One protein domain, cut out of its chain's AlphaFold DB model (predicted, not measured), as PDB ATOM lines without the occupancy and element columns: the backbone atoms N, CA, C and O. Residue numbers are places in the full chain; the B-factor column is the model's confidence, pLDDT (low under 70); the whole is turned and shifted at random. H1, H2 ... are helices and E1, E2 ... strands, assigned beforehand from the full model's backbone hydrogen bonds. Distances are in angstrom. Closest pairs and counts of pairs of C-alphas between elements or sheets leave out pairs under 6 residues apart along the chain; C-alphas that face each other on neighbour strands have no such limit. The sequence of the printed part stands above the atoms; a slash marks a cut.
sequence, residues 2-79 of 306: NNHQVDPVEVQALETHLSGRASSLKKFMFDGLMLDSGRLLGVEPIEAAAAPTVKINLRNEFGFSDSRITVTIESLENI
ATOM      1  N   ASN A   2     -50.988  18.767   3.212       53.31
ATOM      2  CA  ASN A   2     -51.069  18.209   4.564       53.31
ATOM      3  C   ASN A   2     -50.736  16.723   4.434       53.31
ATOM      4  O   ASN A   2     -51.619  15.888   4.267       53.31
ATOM      5  N   ASN A   3     -49.442  16.432   4.335       65.31
ATOM      6  CA  ASN A   3     -48.954  15.111   3.948       65.31
ATOM      7  C   ASN A   3     -48.616  14.248   5.176       65.31
ATOM      8  O   ASN A   3     -48.057  13.172   5.018       65.31
ATOM      9  N   HIS A   4     -48.942  14.722   6.390       70.50
ATOM     10  CA  HIS A   4     -48.583  14.103   7.677       70.50
ATOM     11  C   HIS A   4     -47.093  13.719   7.792       70.50
ATOM     12  O   HIS A   4     -46.726  12.858   8.588       70.50
ATOM     13  N   GLN A   5     -46.251  14.366   6.986       76.62
ATOM     14  CA  GLN A   5     -44.816  14.169   6.901       76.62
ATOM     15  C   GLN A   5     -44.146  15.537   6.952       76.62
ATOM     16  O   GLN A   5     -44.667  16.496   6.381       76.62
ATOM     17  N   VAL A   6     -43.016  15.596   7.644       80.56
ATOM     18  CA  VAL A   6     -42.137  16.755   7.736       80.56
ATOM     19  C   VAL A   6     -41.209  16.721   6.528       80.56
ATOM     20  O   VAL A   6     -40.357  15.838   6.414       80.56
ATOM     21  N   ASP A   7     -41.378  17.666   5.605       83.88
ATOM     22  CA  ASP A   7     -40.525  17.724   4.416       83.88
ATOM     23  C   ASP A   7     -39.093  18.148   4.838       83.88
ATOM     24  O   ASP A   7     -38.935  19.035   5.682       83.88
ATOM     25  N   PRO A   8     -38.014  17.621   4.222       84.62
ATOM     26  CA  PRO A   8     -36.643  18.064   4.517       84.62
ATOM     27  C   PRO A   8     -36.435  19.580   4.361       84.62
ATOM     28  O   PRO A   8     -35.621  20.185   5.054       84.62
ATOM     29  N   VAL A   9     -37.210  20.211   3.472       88.62
ATOM     30  CA  VAL A   9     -37.216  21.667   3.262       88.62
ATOM     31  C   VAL A   9     -37.768  22.411   4.485       88.62
ATOM     32  O   VAL A   9     -37.304  23.505   4.792       88.62
ATOM     33  N   GLU A  10     -38.731  21.829   5.202       87.94
ATOM     34  CA  GLU A  10     -39.287  22.408   6.432       87.94
ATOM     35  C   GLU A  10     -38.280  22.322   7.580       87.94
ATOM     36  O   GLU A  10     -38.101  23.302   8.303       87.94
ATOM     37  N   VAL A  11     -37.559  21.198   7.698       89.94
ATOM     38  CA  VAL A  11     -36.460  21.048   8.670       89.94
ATOM     39  C   VAL A  11     -35.374  22.084   8.402       89.94
ATOM     40  O   VAL A  11     -34.991  22.819   9.308       89.94
ATOM     41  N   GLN A  12     -34.939  22.221   7.147       91.38
ATOM     42  CA  GLN A  12     -33.927  23.206   6.766       91.38
ATOM     43  C   GLN A  12     -34.394  24.649   7.023       91.38
ATOM     44  O   GLN A  12     -33.613  25.496   7.468       91.38
ATOM     45  N   ALA A  13     -35.669  24.950   6.764       90.56
ATOM     46  CA  ALA A  13     -36.247  26.254   7.069       90.56
ATOM     47  C   ALA A  13     -36.250  26.530   8.582       90.56
ATOM     48  O   ALA A  13     -35.923  27.645   8.998       90.56
ATOM     49  N   LEU A  14     -36.563  25.521   9.403       91.25
ATOM     50  CA  LEU A  14     -36.516  25.617  10.860       91.25
ATOM     51  C   LEU A  14     -35.083  25.815  11.368       91.25
ATOM     52  O   LEU A  14     -34.844  26.742  12.137       91.25
ATOM     53  N   GLU A  15     -34.118  25.024  10.900       93.31
ATOM     54  CA  GLU A  15     -32.697  25.190  11.238       93.31
ATOM     55  C   GLU A  15     -32.197  26.596  10.896       93.31
ATOM     56  O   GLU A  15     -31.558  27.256  11.719       93.31
ATOM     57  N   THR A  16     -32.551  27.102   9.711       91.88
ATOM     58  CA  THR A  16     -32.198  28.463   9.273       91.88
ATOM     59  C   THR A  16     -32.858  29.523  10.158       91.88
ATOM     60  O   THR A  16     -32.246  30.542  10.478       91.88
ATOM     61  N   HIS A  17     -34.101  29.298  10.592       91.25
ATOM     62  CA  HIS A  17     -34.798  30.216  11.490       91.25
ATOM     63  C   HIS A  17     -34.171  30.254  12.890       91.25
ATOM     64  O   HIS A  17     -34.016  31.335  13.463       91.25
ATOM     65  N   LEU A  18     -33.810  29.087  13.432       91.69
ATOM     66  CA  LEU A  18     -33.219  28.952  14.766       91.69
ATOM     67  C   LEU A  18     -31.773  29.463  14.810       91.69
ATOM     68  O   LEU A  18     -31.404  30.138  15.766       91.69
ATOM     69  N   SER A  19     -30.983  29.202  13.765       88.62
ATOM     70  CA  SER A  19     -29.604  29.704  13.651       88.62
ATOM     71  C   SER A  19     -29.530  31.188  13.278       88.62
ATOM     72  O   SER A  19     -28.651  31.911  13.742       88.62
ATOM     73  N   GLY A  20     -30.474  31.682  12.469       77.88
ATOM     74  CA  GLY A  20     -30.465  33.060  11.976       77.88
ATOM     75  C   GLY A  20     -30.828  34.117  13.023       77.88
ATOM     76  O   GLY A  20     -30.511  35.293  12.835       77.88
ATOM     77  N   ARG A  21     -31.509  33.739  14.116       81.94
ATOM     78  CA  ARG A  21     -31.895  34.660  15.199       81.94
ATOM     79  C   ARG A  21     -31.777  33.993  16.564       81.94
ATOM     80  O   ARG A  21     -32.616  33.180  16.942       81.94
ATOM     81  N   ALA A  22     -30.832  34.466  17.369       85.00
ATOM     82  CA  ALA A  22     -30.670  34.061  18.763       85.00
ATOM     83  C   ALA A  22     -31.969  34.144  19.592       85.00
ATOM     84  O   ALA A  22     -32.270  33.256  20.388       85.00
ATOM     85  N   SER A  23     -32.791  35.175  19.367       88.31
ATOM     86  CA  SER A  23     -34.096  35.319  20.026       88.31
ATOM     87  C   SER A  23     -35.089  34.218  19.642       88.31
ATOM     88  O   SER A  23     -35.913  33.826  20.465       88.31
ATOM     89  N   SER A  24     -35.025  33.722  18.401       91.62
ATOM     90  CA  SER A  24     -35.861  32.612  17.937       91.62
ATOM     91  C   SER A  24     -35.461  31.310  18.618       91.62
ATOM     92  O   SER A  24     -36.342  30.586  19.069       91.62
ATOM     93  N   LEU A  25     -34.156  31.047  18.769       91.75
ATOM     94  CA  LEU A  25     -33.669  29.893  19.525       91.75
ATOM     95  C   LEU A  25     -34.088  29.961  20.999       91.75
ATOM     96  O   LEU A  25     -34.659  28.999  21.508       91.75
ATOM     97  N   LYS A  26     -33.888  31.116  21.653       91.88
ATOM     98  CA  LYS A  26     -34.333  31.341  23.039       91.88
ATOM     99  C   LYS A  26     -35.822  31.034  23.186       91.88
ATOM    100  O   LYS A  26     -36.206  30.264  24.057       91.88
ATOM    101  N   LYS A  27     -36.661  31.589  22.303       92.25
ATOM    102  CA  LYS A  27     -38.110  31.366  22.337       92.25
ATOM    103  C   LYS A  27     -38.485  29.904  22.080       92.25
ATOM    104  O   LYS A  27     -39.343  29.371  22.771       92.25
ATOM    105  N   PHE A  28     -37.842  29.253  21.115       92.94
ATOM    106  CA  PHE A  28     -38.083  27.844  20.808       92.94
ATOM    107  C   PHE A  28     -37.778  26.937  22.005       92.94
ATOM    108  O   PHE A  28     -38.602  26.095  22.354       92.94
ATOM    109  N   MET A  29     -36.647  27.142  22.680       93.12
ATOM    110  CA  MET A  29     -36.302  26.372  23.878       93.12
ATOM    111  C   MET A  29     -37.246  26.698  25.041       93.12
ATOM    112  O   MET A  29     -37.796  25.791  25.660       93.12
ATOM    113  N   PHE A  30     -37.497  27.984  25.285       92.00
ATOM    114  CA  PHE A  30     -38.230  28.451  26.461       92.00
ATOM    115  C   PHE A  30     -39.738  28.175  26.408       92.00
ATOM    116  O   PHE A  30     -40.303  27.719  27.405       92.00
ATOM    117  N   ASP A  31     -40.381  28.442  25.267       90.38
ATOM    118  CA  ASP A  31     -41.827  28.258  25.064       90.38
ATOM    119  C   ASP A  31     -42.154  26.916  24.396       90.38
ATOM    120  O   ASP A  31     -43.194  26.327  24.676       90.38
ATOM    121  N   GLY A  32     -41.296  26.434  23.492       89.69
ATOM    122  CA  GLY A  32     -41.551  25.207  22.732       89.69
ATOM    123  C   GLY A  32     -41.139  23.943  23.481       89.69
ATOM    124  O   GLY A  32     -41.877  22.964  23.477       89.69
ATOM    125  N   LEU A  33     -39.978  23.972  24.137       91.06
ATOM    126  CA  LEU A  33     -39.421  22.817  24.848       91.06
ATOM    127  C   LEU A  33     -39.519  22.934  26.374       91.06
ATOM    128  O   LEU A  33     -39.149  21.995  27.066       91.06
ATOM    129  N   MET A  34     -40.003  24.054  26.923       91.69
ATOM    130  CA  MET A  34     -39.979  24.328  28.371       91.69
ATOM    131  C   MET A  34     -38.573  24.192  28.992       91.69
ATOM    132  O   MET A  34     -38.429  23.754  30.134       91.69
ATOM    133  N   LEU A  35     -37.539  24.578  28.239       92.75
ATOM    134  CA  LEU A  35     -36.138  24.575  28.661       92.75
ATOM    135  C   LEU A  35     -35.604  26.009  28.759       92.75
ATOM    136  O   LEU A  35     -35.740  26.804  27.827       92.75
ATOM    137  N   ASP A  36     -34.947  26.340  29.865       92.94
ATOM    138  CA  ASP A  36     -34.185  27.574  30.009       92.94
ATOM    139  C   ASP A  36     -32.857  27.455  29.250       92.94
ATOM    140  O   ASP A  36     -31.924  26.758  29.659       92.94
ATOM    141  N   SER A  37     -32.772  28.158  28.119       91.19
ATOM    142  CA  SER A  37     -31.583  28.152  27.272       91.19
ATOM    143  C   SER A  37     -30.332  28.666  27.982       91.19
ATOM    144  O   SER A  37     -29.254  28.159  27.703       91.19
ATOM    145  N   GLY A  38     -30.453  29.649  28.881       88.75
ATOM    146  CA  GLY A  38     -29.284  30.215  29.559       88.75
ATOM    147  C   GLY A  38     -28.672  29.221  30.543       88.75
ATOM    148  O   GLY A  38     -27.455  29.076  30.612       88.75
ATOM    149  N   ARG A  39     -29.525  28.471  31.243       90.88
ATOM    150  CA  ARG A  39     -29.098  27.456  32.215       90.88
ATOM    151  C   ARG A  39     -28.599  26.165  31.571       90.88
ATOM    152  O   ARG A  39     -27.738  25.509  32.146       90.88
ATOM    153  N   LEU A  40     -29.108  25.812  30.387       91.44
ATOM    154  CA  LEU A  40     -28.652  24.636  29.638       91.44
ATOM    155  C   LEU A  40     -27.373  24.903  28.833       91.44
ATOM    156  O   LEU A  40     -26.509  24.036  28.758       91.44
ATOM    157  N   LEU A  41     -27.267  26.070  28.191       88.44
ATOM    158  CA  LEU A  41     -26.141  26.400  27.309       88.44
ATOM    159  C   LEU A  41     -25.006  27.141  28.033       88.44
ATOM    160  O   LEU A  41     -23.974  27.394  27.419       88.44
ATOM    161  N   GLY A  42     -25.207  27.545  29.292       84.81
ATOM    162  CA  GLY A  42     -24.277  28.375  30.071       84.81
ATOM    163  C   GLY A  42     -24.327  29.872  29.726       84.81
ATOM    164  O   GLY A  42     -23.955  30.707  30.550       84.81
ATOM    165  N   VAL A  43     -24.856  30.217  28.548       86.94
ATOM    166  CA  VAL A  43     -25.054  31.584  28.057       86.94
ATOM    167  C   VAL A  43     -26.418  31.719  27.398       86.94
ATOM    168  O   VAL A  43     -26.902  30.802  26.726       86.94
ATOM    169  N   GLU A  44     -27.054  32.879  27.543       87.19
ATOM    170  CA  GLU A  44     -28.233  33.156  26.735       87.19
ATOM    171  C   GLU A  44     -27.852  33.218  25.245       87.19
ATOM    172  O   GLU A  44     -26.885  33.895  24.895       87.19
ATOM    173  N   PRO A  45     -28.637  32.622  24.324       85.50
ATOM    174  CA  PRO A  45     -28.334  32.663  22.891       85.50
ATOM    175  C   PRO A  45     -28.067  34.068  22.330       85.50
ATOM    176  O   PRO A  45     -27.345  34.212  21.350       85.50
ATOM    177  N   ILE A  46     -28.682  35.102  22.920       86.44
ATOM    178  CA  ILE A  46     -28.573  36.510  22.497       86.44
ATOM    179  C   ILE A  46     -27.245  37.133  22.950       86.44
ATOM    180  O   ILE A  46     -26.740  38.038  22.292       86.44
ATOM    181  N   GLU A  47     -26.685  36.638  24.051       85.00
ATOM    182  CA  GLU A  47     -25.432  37.106  24.652       85.00
ATOM    183  C   GLU A  47     -24.220  36.267  24.215       85.00
ATOM    184  O   GLU A  47     -23.083  36.567  24.583       85.00
ATOM    185  N   ALA A  48     -24.450  35.226  23.409       83.06
ATOM    186  CA  ALA A  48     -23.396  34.422  22.816       83.06
ATOM    187  C   ALA A  48     -22.472  35.287  21.938       83.06
ATOM    188  O   ALA A  48     -22.896  36.207  21.236       83.06
ATOM    189  N   ALA A  49     -21.182  34.968  21.953       83.69
ATOM    190  CA  ALA A  49     -20.157  35.697  21.211       83.69
ATOM    191  C   ALA A  49     -20.255  35.487  19.689       83.69
ATOM    192  O   ALA A  49     -19.756  36.307  18.918       83.69
ATOM    193  N   ALA A  50     -20.897  34.402  19.257       84.81
ATOM    194  CA  ALA A  50     -21.237  34.136  17.868       84.81
ATOM    195  C   ALA A  50     -22.684  33.646  17.763       84.81
ATOM    196  O   ALA A  50     -23.237  33.105  18.721       84.81
ATOM    197  N   ALA A  51     -23.287  33.812  16.583       84.06
ATOM    198  CA  ALA A  51     -24.619  33.282  16.324       84.06
ATOM    199  C   ALA A  51     -24.615  31.747  16.492       84.06
ATOM    200  O   ALA A  51     -23.782  31.079  15.868       84.06
ATOM    201  N   PRO A  52     -25.513  31.183  17.318       87.94
ATOM    202  CA  PRO A  52     -25.554  29.748  17.543       87.94
ATOM    203  C   PRO A  52     -25.994  29.018  16.272       87.94
ATOM    204  O   PRO A  52     -26.866  29.481  15.536       87.94
ATOM    205  N   THR A  53     -25.413  27.851  16.022       91.38
ATOM    206  CA  THR A  53     -25.801  26.980  14.907       91.38
ATOM    207  C   THR A  53     -26.648  25.834  15.436       91.38
ATOM    208  O   THR A  53     -26.305  25.224  16.444       91.38
ATOM    209  N   VAL A  54     -27.756  25.529  14.759       93.50
ATOM    210  CA  VAL A  54     -28.682  24.460  15.156       93.50
ATOM    211  C   VAL A  54     -28.814  23.459  14.021       93.50
ATOM    212  O   VAL A  54     -29.032  23.854  12.878       93.50
ATOM    213  N   LYS A  55     -28.693  22.173  14.347       93.69
ATOM    214  CA  LYS A  55     -28.912  21.048  13.431       93.69
ATOM    215  C   LYS A  55     -29.937  20.101  14.039       93.69
ATOM    216  O   LYS A  55     -29.846  19.776  15.224       93.69
ATOM    217  N   ILE A  56     -30.895  19.654  13.241       92.38
ATOM    218  CA  ILE A  56     -31.985  18.772  13.650       92.38
ATOM    219  C   ILE A  56     -31.905  17.502  12.810       92.38
ATOM    220  O   ILE A  56     -31.989  17.528  11.585       92.38
ATOM    221  N   ASN A  57     -31.764  16.363  13.478       90.25
ATOM    222  CA  ASN A  57     -31.701  15.063  12.832       90.25
ATOM    223  C   ASN A  57     -32.919  14.218  13.223       90.25
ATOM    224  O   ASN A  57     -33.086  13.855  14.387       90.25
ATOM    225  N   LEU A  58     -33.736  13.886  12.219       88.06
ATOM    226  CA  LEU A  58     -34.934  13.048  12.340       88.06
ATOM    227  C   LEU A  58     -34.664  11.555  12.056       88.06
ATOM    228  O   LEU A  58     -35.591  10.769  11.919       88.06
ATOM    229  N   ARG A  59     -33.398  11.138  11.908       83.31
ATOM    230  CA  ARG A  59     -32.984   9.735  11.680       83.31
ATOM    231  C   ARG A  59     -33.683   9.040  10.496       83.31
ATOM    232  O   ARG A  59     -33.905   7.835  10.536       83.31
ATOM    233  N   ASN A  60     -33.958   9.788   9.424       78.81
ATOM    234  CA  ASN A  60     -34.703   9.352   8.231       78.81
ATOM    235  C   ASN A  60     -36.179   8.987   8.479       78.81
ATOM    236  O   ASN A  60     -36.813   8.396   7.604       78.81
ATOM    237  N   GLU A  61     -36.743   9.372   9.622       79.94
ATOM    238  CA  GLU A  61     -38.171   9.259   9.899       79.94
ATOM    239  C   GLU A  61     -38.829  10.632   9.793       79.94
ATOM    240  O   GLU A  61     -38.650  11.508  10.630       79.94
ATOM    241  N   PHE A  62     -39.587  10.831   8.717       78.81
ATOM    242  CA  PHE A  62     -40.252  12.105   8.432       78.81
ATOM    243  C   PHE A  62     -41.728  12.110   8.849       78.81
ATOM    244  O   PHE A  62     -42.395  13.126   8.716       78.81
ATOM    245  N   GLY A  63     -42.265  10.983   9.322       77.50
ATOM    246  CA  GLY A  63     -43.628  10.907   9.852       77.50
ATOM    247  C   GLY A  63     -43.703  11.341  11.316       77.50
ATOM    248  O   GLY A  63     -42.696  11.370  12.017       77.50
ATOM    249  N   PHE A  64     -44.912  11.629  11.799       74.88
ATOM    250  CA  PHE A  64     -45.165  11.769  13.235       74.88
ATOM    251  C   PHE A  64     -45.085  10.383  13.900       74.88
ATOM    252  O   PHE A  64     -46.080   9.657  13.943       74.88
ATOM    253  N   SER A  65     -43.892  10.003  14.357       79.75
ATOM    254  CA  SER A  65     -43.612   8.757  15.082       79.75
ATOM    255  C   SER A  65     -43.041   9.041  16.475       79.75
ATOM    256  O   SER A  65     -42.766  10.185  16.835       79.75
ATOM    257  N   ASP A  66     -42.855   7.989  17.266       79.56
ATOM    258  CA  ASP A  66     -42.140   7.986  18.548       79.56
ATOM    259  C   ASP A  66     -40.607   7.942  18.373       79.56
ATOM    260  O   ASP A  66     -39.857   7.608  19.297       79.56
ATOM    261  N   SER A  67     -40.115   8.280  17.177       84.06
ATOM    262  CA  SER A  67     -38.691   8.277  16.879       84.06
ATOM    263  C   SER A  67     -37.923   9.342  17.651       84.06
ATOM    264  O   SER A  67     -38.393  10.439  17.954       84.06
ATOM    265  N   ARG A  68     -36.671   9.007  17.974       85.06
ATOM    266  CA  ARG A  68     -35.769   9.926  18.672       85.06
ATOM    267  C   ARG A  68     -35.282  11.009  17.718       85.06
ATOM    268  O   ARG A  68     -34.563  10.707  16.765       85.06
ATOM    269  N   ILE A  69     -35.589  12.254  18.061       88.94
ATOM    270  CA  ILE A  69     -35.078  13.452  17.398       88.94
ATOM    271  C   ILE A  69     -33.803  13.903  18.115       88.94
ATOM    272  O   ILE A  69     -33.777  14.013  19.341       88.94
ATOM    273  N   THR A  70     -32.742  14.186  17.359       91.56
ATOM    274  CA  THR A  70     -31.513  14.782  17.904       91.56
ATOM    275  C   THR A  70     -31.423  16.239  17.479       91.56
ATOM    276  O   THR A  70     -31.397  16.532  16.286       91.56
ATOM    277  N   VAL A  71     -31.335  17.144  18.454       92.25
ATOM    278  CA  VAL A  71     -31.067  18.567  18.221       92.25
ATOM    279  C   VAL A  71     -29.655  18.872  18.706       92.25
ATOM    280  O   VAL A  71     -29.340  18.680  19.876       92.25
ATOM    281  N   THR A  72     -28.794  19.331  17.803       94.00
ATOM    282  CA  THR A  72     -27.426  19.754  18.114       94.00
ATOM    283  C   THR A  72     -27.352  21.268  18.047       94.00
ATOM    284  O   THR A  72     -27.654  21.853  17.007       94.00
ATOM    285  N   ILE A  73     -26.947  21.893  19.152       92.38
ATOM    286  CA  ILE A  73     -26.763  23.339  19.264       92.38
ATOM    287  C   ILE A  73     -25.275  23.600  19.490       92.38
ATOM    288  O   ILE A  73     -24.695  23.117  20.458       92.38
ATOM    289  N   GLU A  74     -24.664  24.360  18.590       91.75
ATOM    290  CA  GLU A  74     -23.283  24.821  18.694       91.75
ATOM    291  C   GLU A  74     -23.313  26.314  19.049       91.75
ATOM    292  O   GLU A  74     -23.906  27.113  18.322       91.75
ATOM    293  N   SER A  75     -22.700  26.695  20.170       89.06
ATOM    294  CA  SER A  75     -22.637  28.081  20.647       89.06
ATOM    295  C   SER A  75     -21.217  28.427  21.087       89.06
ATOM    296  O   SER A  75     -20.452  27.545  21.477       89.06
ATOM    297  N   LEU A  76     -20.866  29.712  21.017       89.06
ATOM    298  CA  LEU A  76     -19.567  30.230  21.441       89.06
ATOM    299  C   LEU A  76     -19.777  31.334  22.475       89.06
ATOM    300  O   LEU A  76     -20.520  32.281  22.230       89.06
ATOM    301  N   GLU A  77     -19.101  31.226  23.614       86.06
ATOM    302  CA  GLU A  77     -19.162  32.193  24.711       86.06
ATOM    303  C   GLU A  77     -17.767  32.757  25.003       86.06
ATOM    304  O   GLU A  77     -16.762  32.044  24.953       86.06
ATOM    305  N   ASN A  78     -17.708  34.046  25.345       85.88
ATOM    306  CA  ASN A  78     -16.505  34.655  25.899       85.88
ATOM    307  C   ASN A  78     -16.457  34.419  27.410       85.88
ATOM    308  O   ASN A  78     -17.140  35.101  28.175       85.88
ATOM    309  N   ILE A  79     -15.616  33.483  27.842       83.81
ATOM    310  CA  ILE A  79     -15.444  33.182  29.264       83.81
ATOM    311  C   ILE A  79     -14.455  34.173  29.885       83.81
ATOM    312  O   ILE A  79     -13.355  34.386  29.371       83.81
TER     313      ILE A  79
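What this domain is: This is residues 2 to 79 of the 306 residues of an uncharacterized protein of Candidatus Poseidoniales archaeon (UniProt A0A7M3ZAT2). Picture a hairpin of two short antiparallel strands, E1 and E2, with the longest helix, H1, running alongside its E1 edge; from one end of H1 the chain turns a corner into H2 and then into the small helix H3. The whole is elongated, with the two ends of the printed part at its opposite ends. The printed part has 78 residues, in the order H1, H2, H3, E1, E2, and the class is mixed, helices and strands. It is only just compact, close to loose, with a radius of gyration of the C-alphas of 13.5 A, and spans 44 by 21 by 19 A.

How they stand to each other: Start with H1, residues 8 to 20, and go on to H2, residues 22 to 32. These two touch only at the corner by their link, H1 with residues 17 to 19 alone, and the closest C-alphas, those of Leu 18 and Leu 25, are 4.9 A apart. Their lines stand at a steep tilt of 63 degrees, opposite ways. Next comes H3, residues 37 to 41, which only just touches H2, with 3 pairs of C-alphas within 8 A; the closest are those of Lys 26 and Ser 37, 6.0 A apart. H1 and H3 are apart. Further on, E1, residues 53 to 57, and E2, residues 70 to 74, form an antiparallel hairpin, at 166 degrees between their directions. Look for N 55 and O 72 at 2.9 A and N 72 and O 55 at 2.8 A, both within hydrogen-bond range. Between H1 and E1 the closest C-alphas are those of Ser 19 and Thr 53, 4.8 A apart, while H1 and E2 are apart. H2 is apart from both strands. In H1, H2 and H3 every O i to N i+4 pair is within hydrogen-bond range.

Where its parts are: Find C-alpha 8 at (-36.643, 18.064, 4.517); from there H1 runs 17.9 A to C-alpha 20. H2 covers 14.6 A from residue 22 to residue 32, and H3 covers 5.7 A from residue 37 to residue 41. E1 begins at C-alpha 53, at (-25.801, 26.980, 14.907), and runs 13.5 A to residue 57. E2 runs 13.0 A from residue 70 to C-alpha 74, at (-23.283, 24.821, 18.694).

The domain as a whole: The two C-alphas farthest apart are those of Asn 2 and Ile 79, 45.9 A. The printed part has no cut. The links H3 to E1, 11 residues, and E1 to E2, residues 58 to 69, are long. The mean pLDDT of the printed part is 86.7, and residues 2 to 3 are under 70.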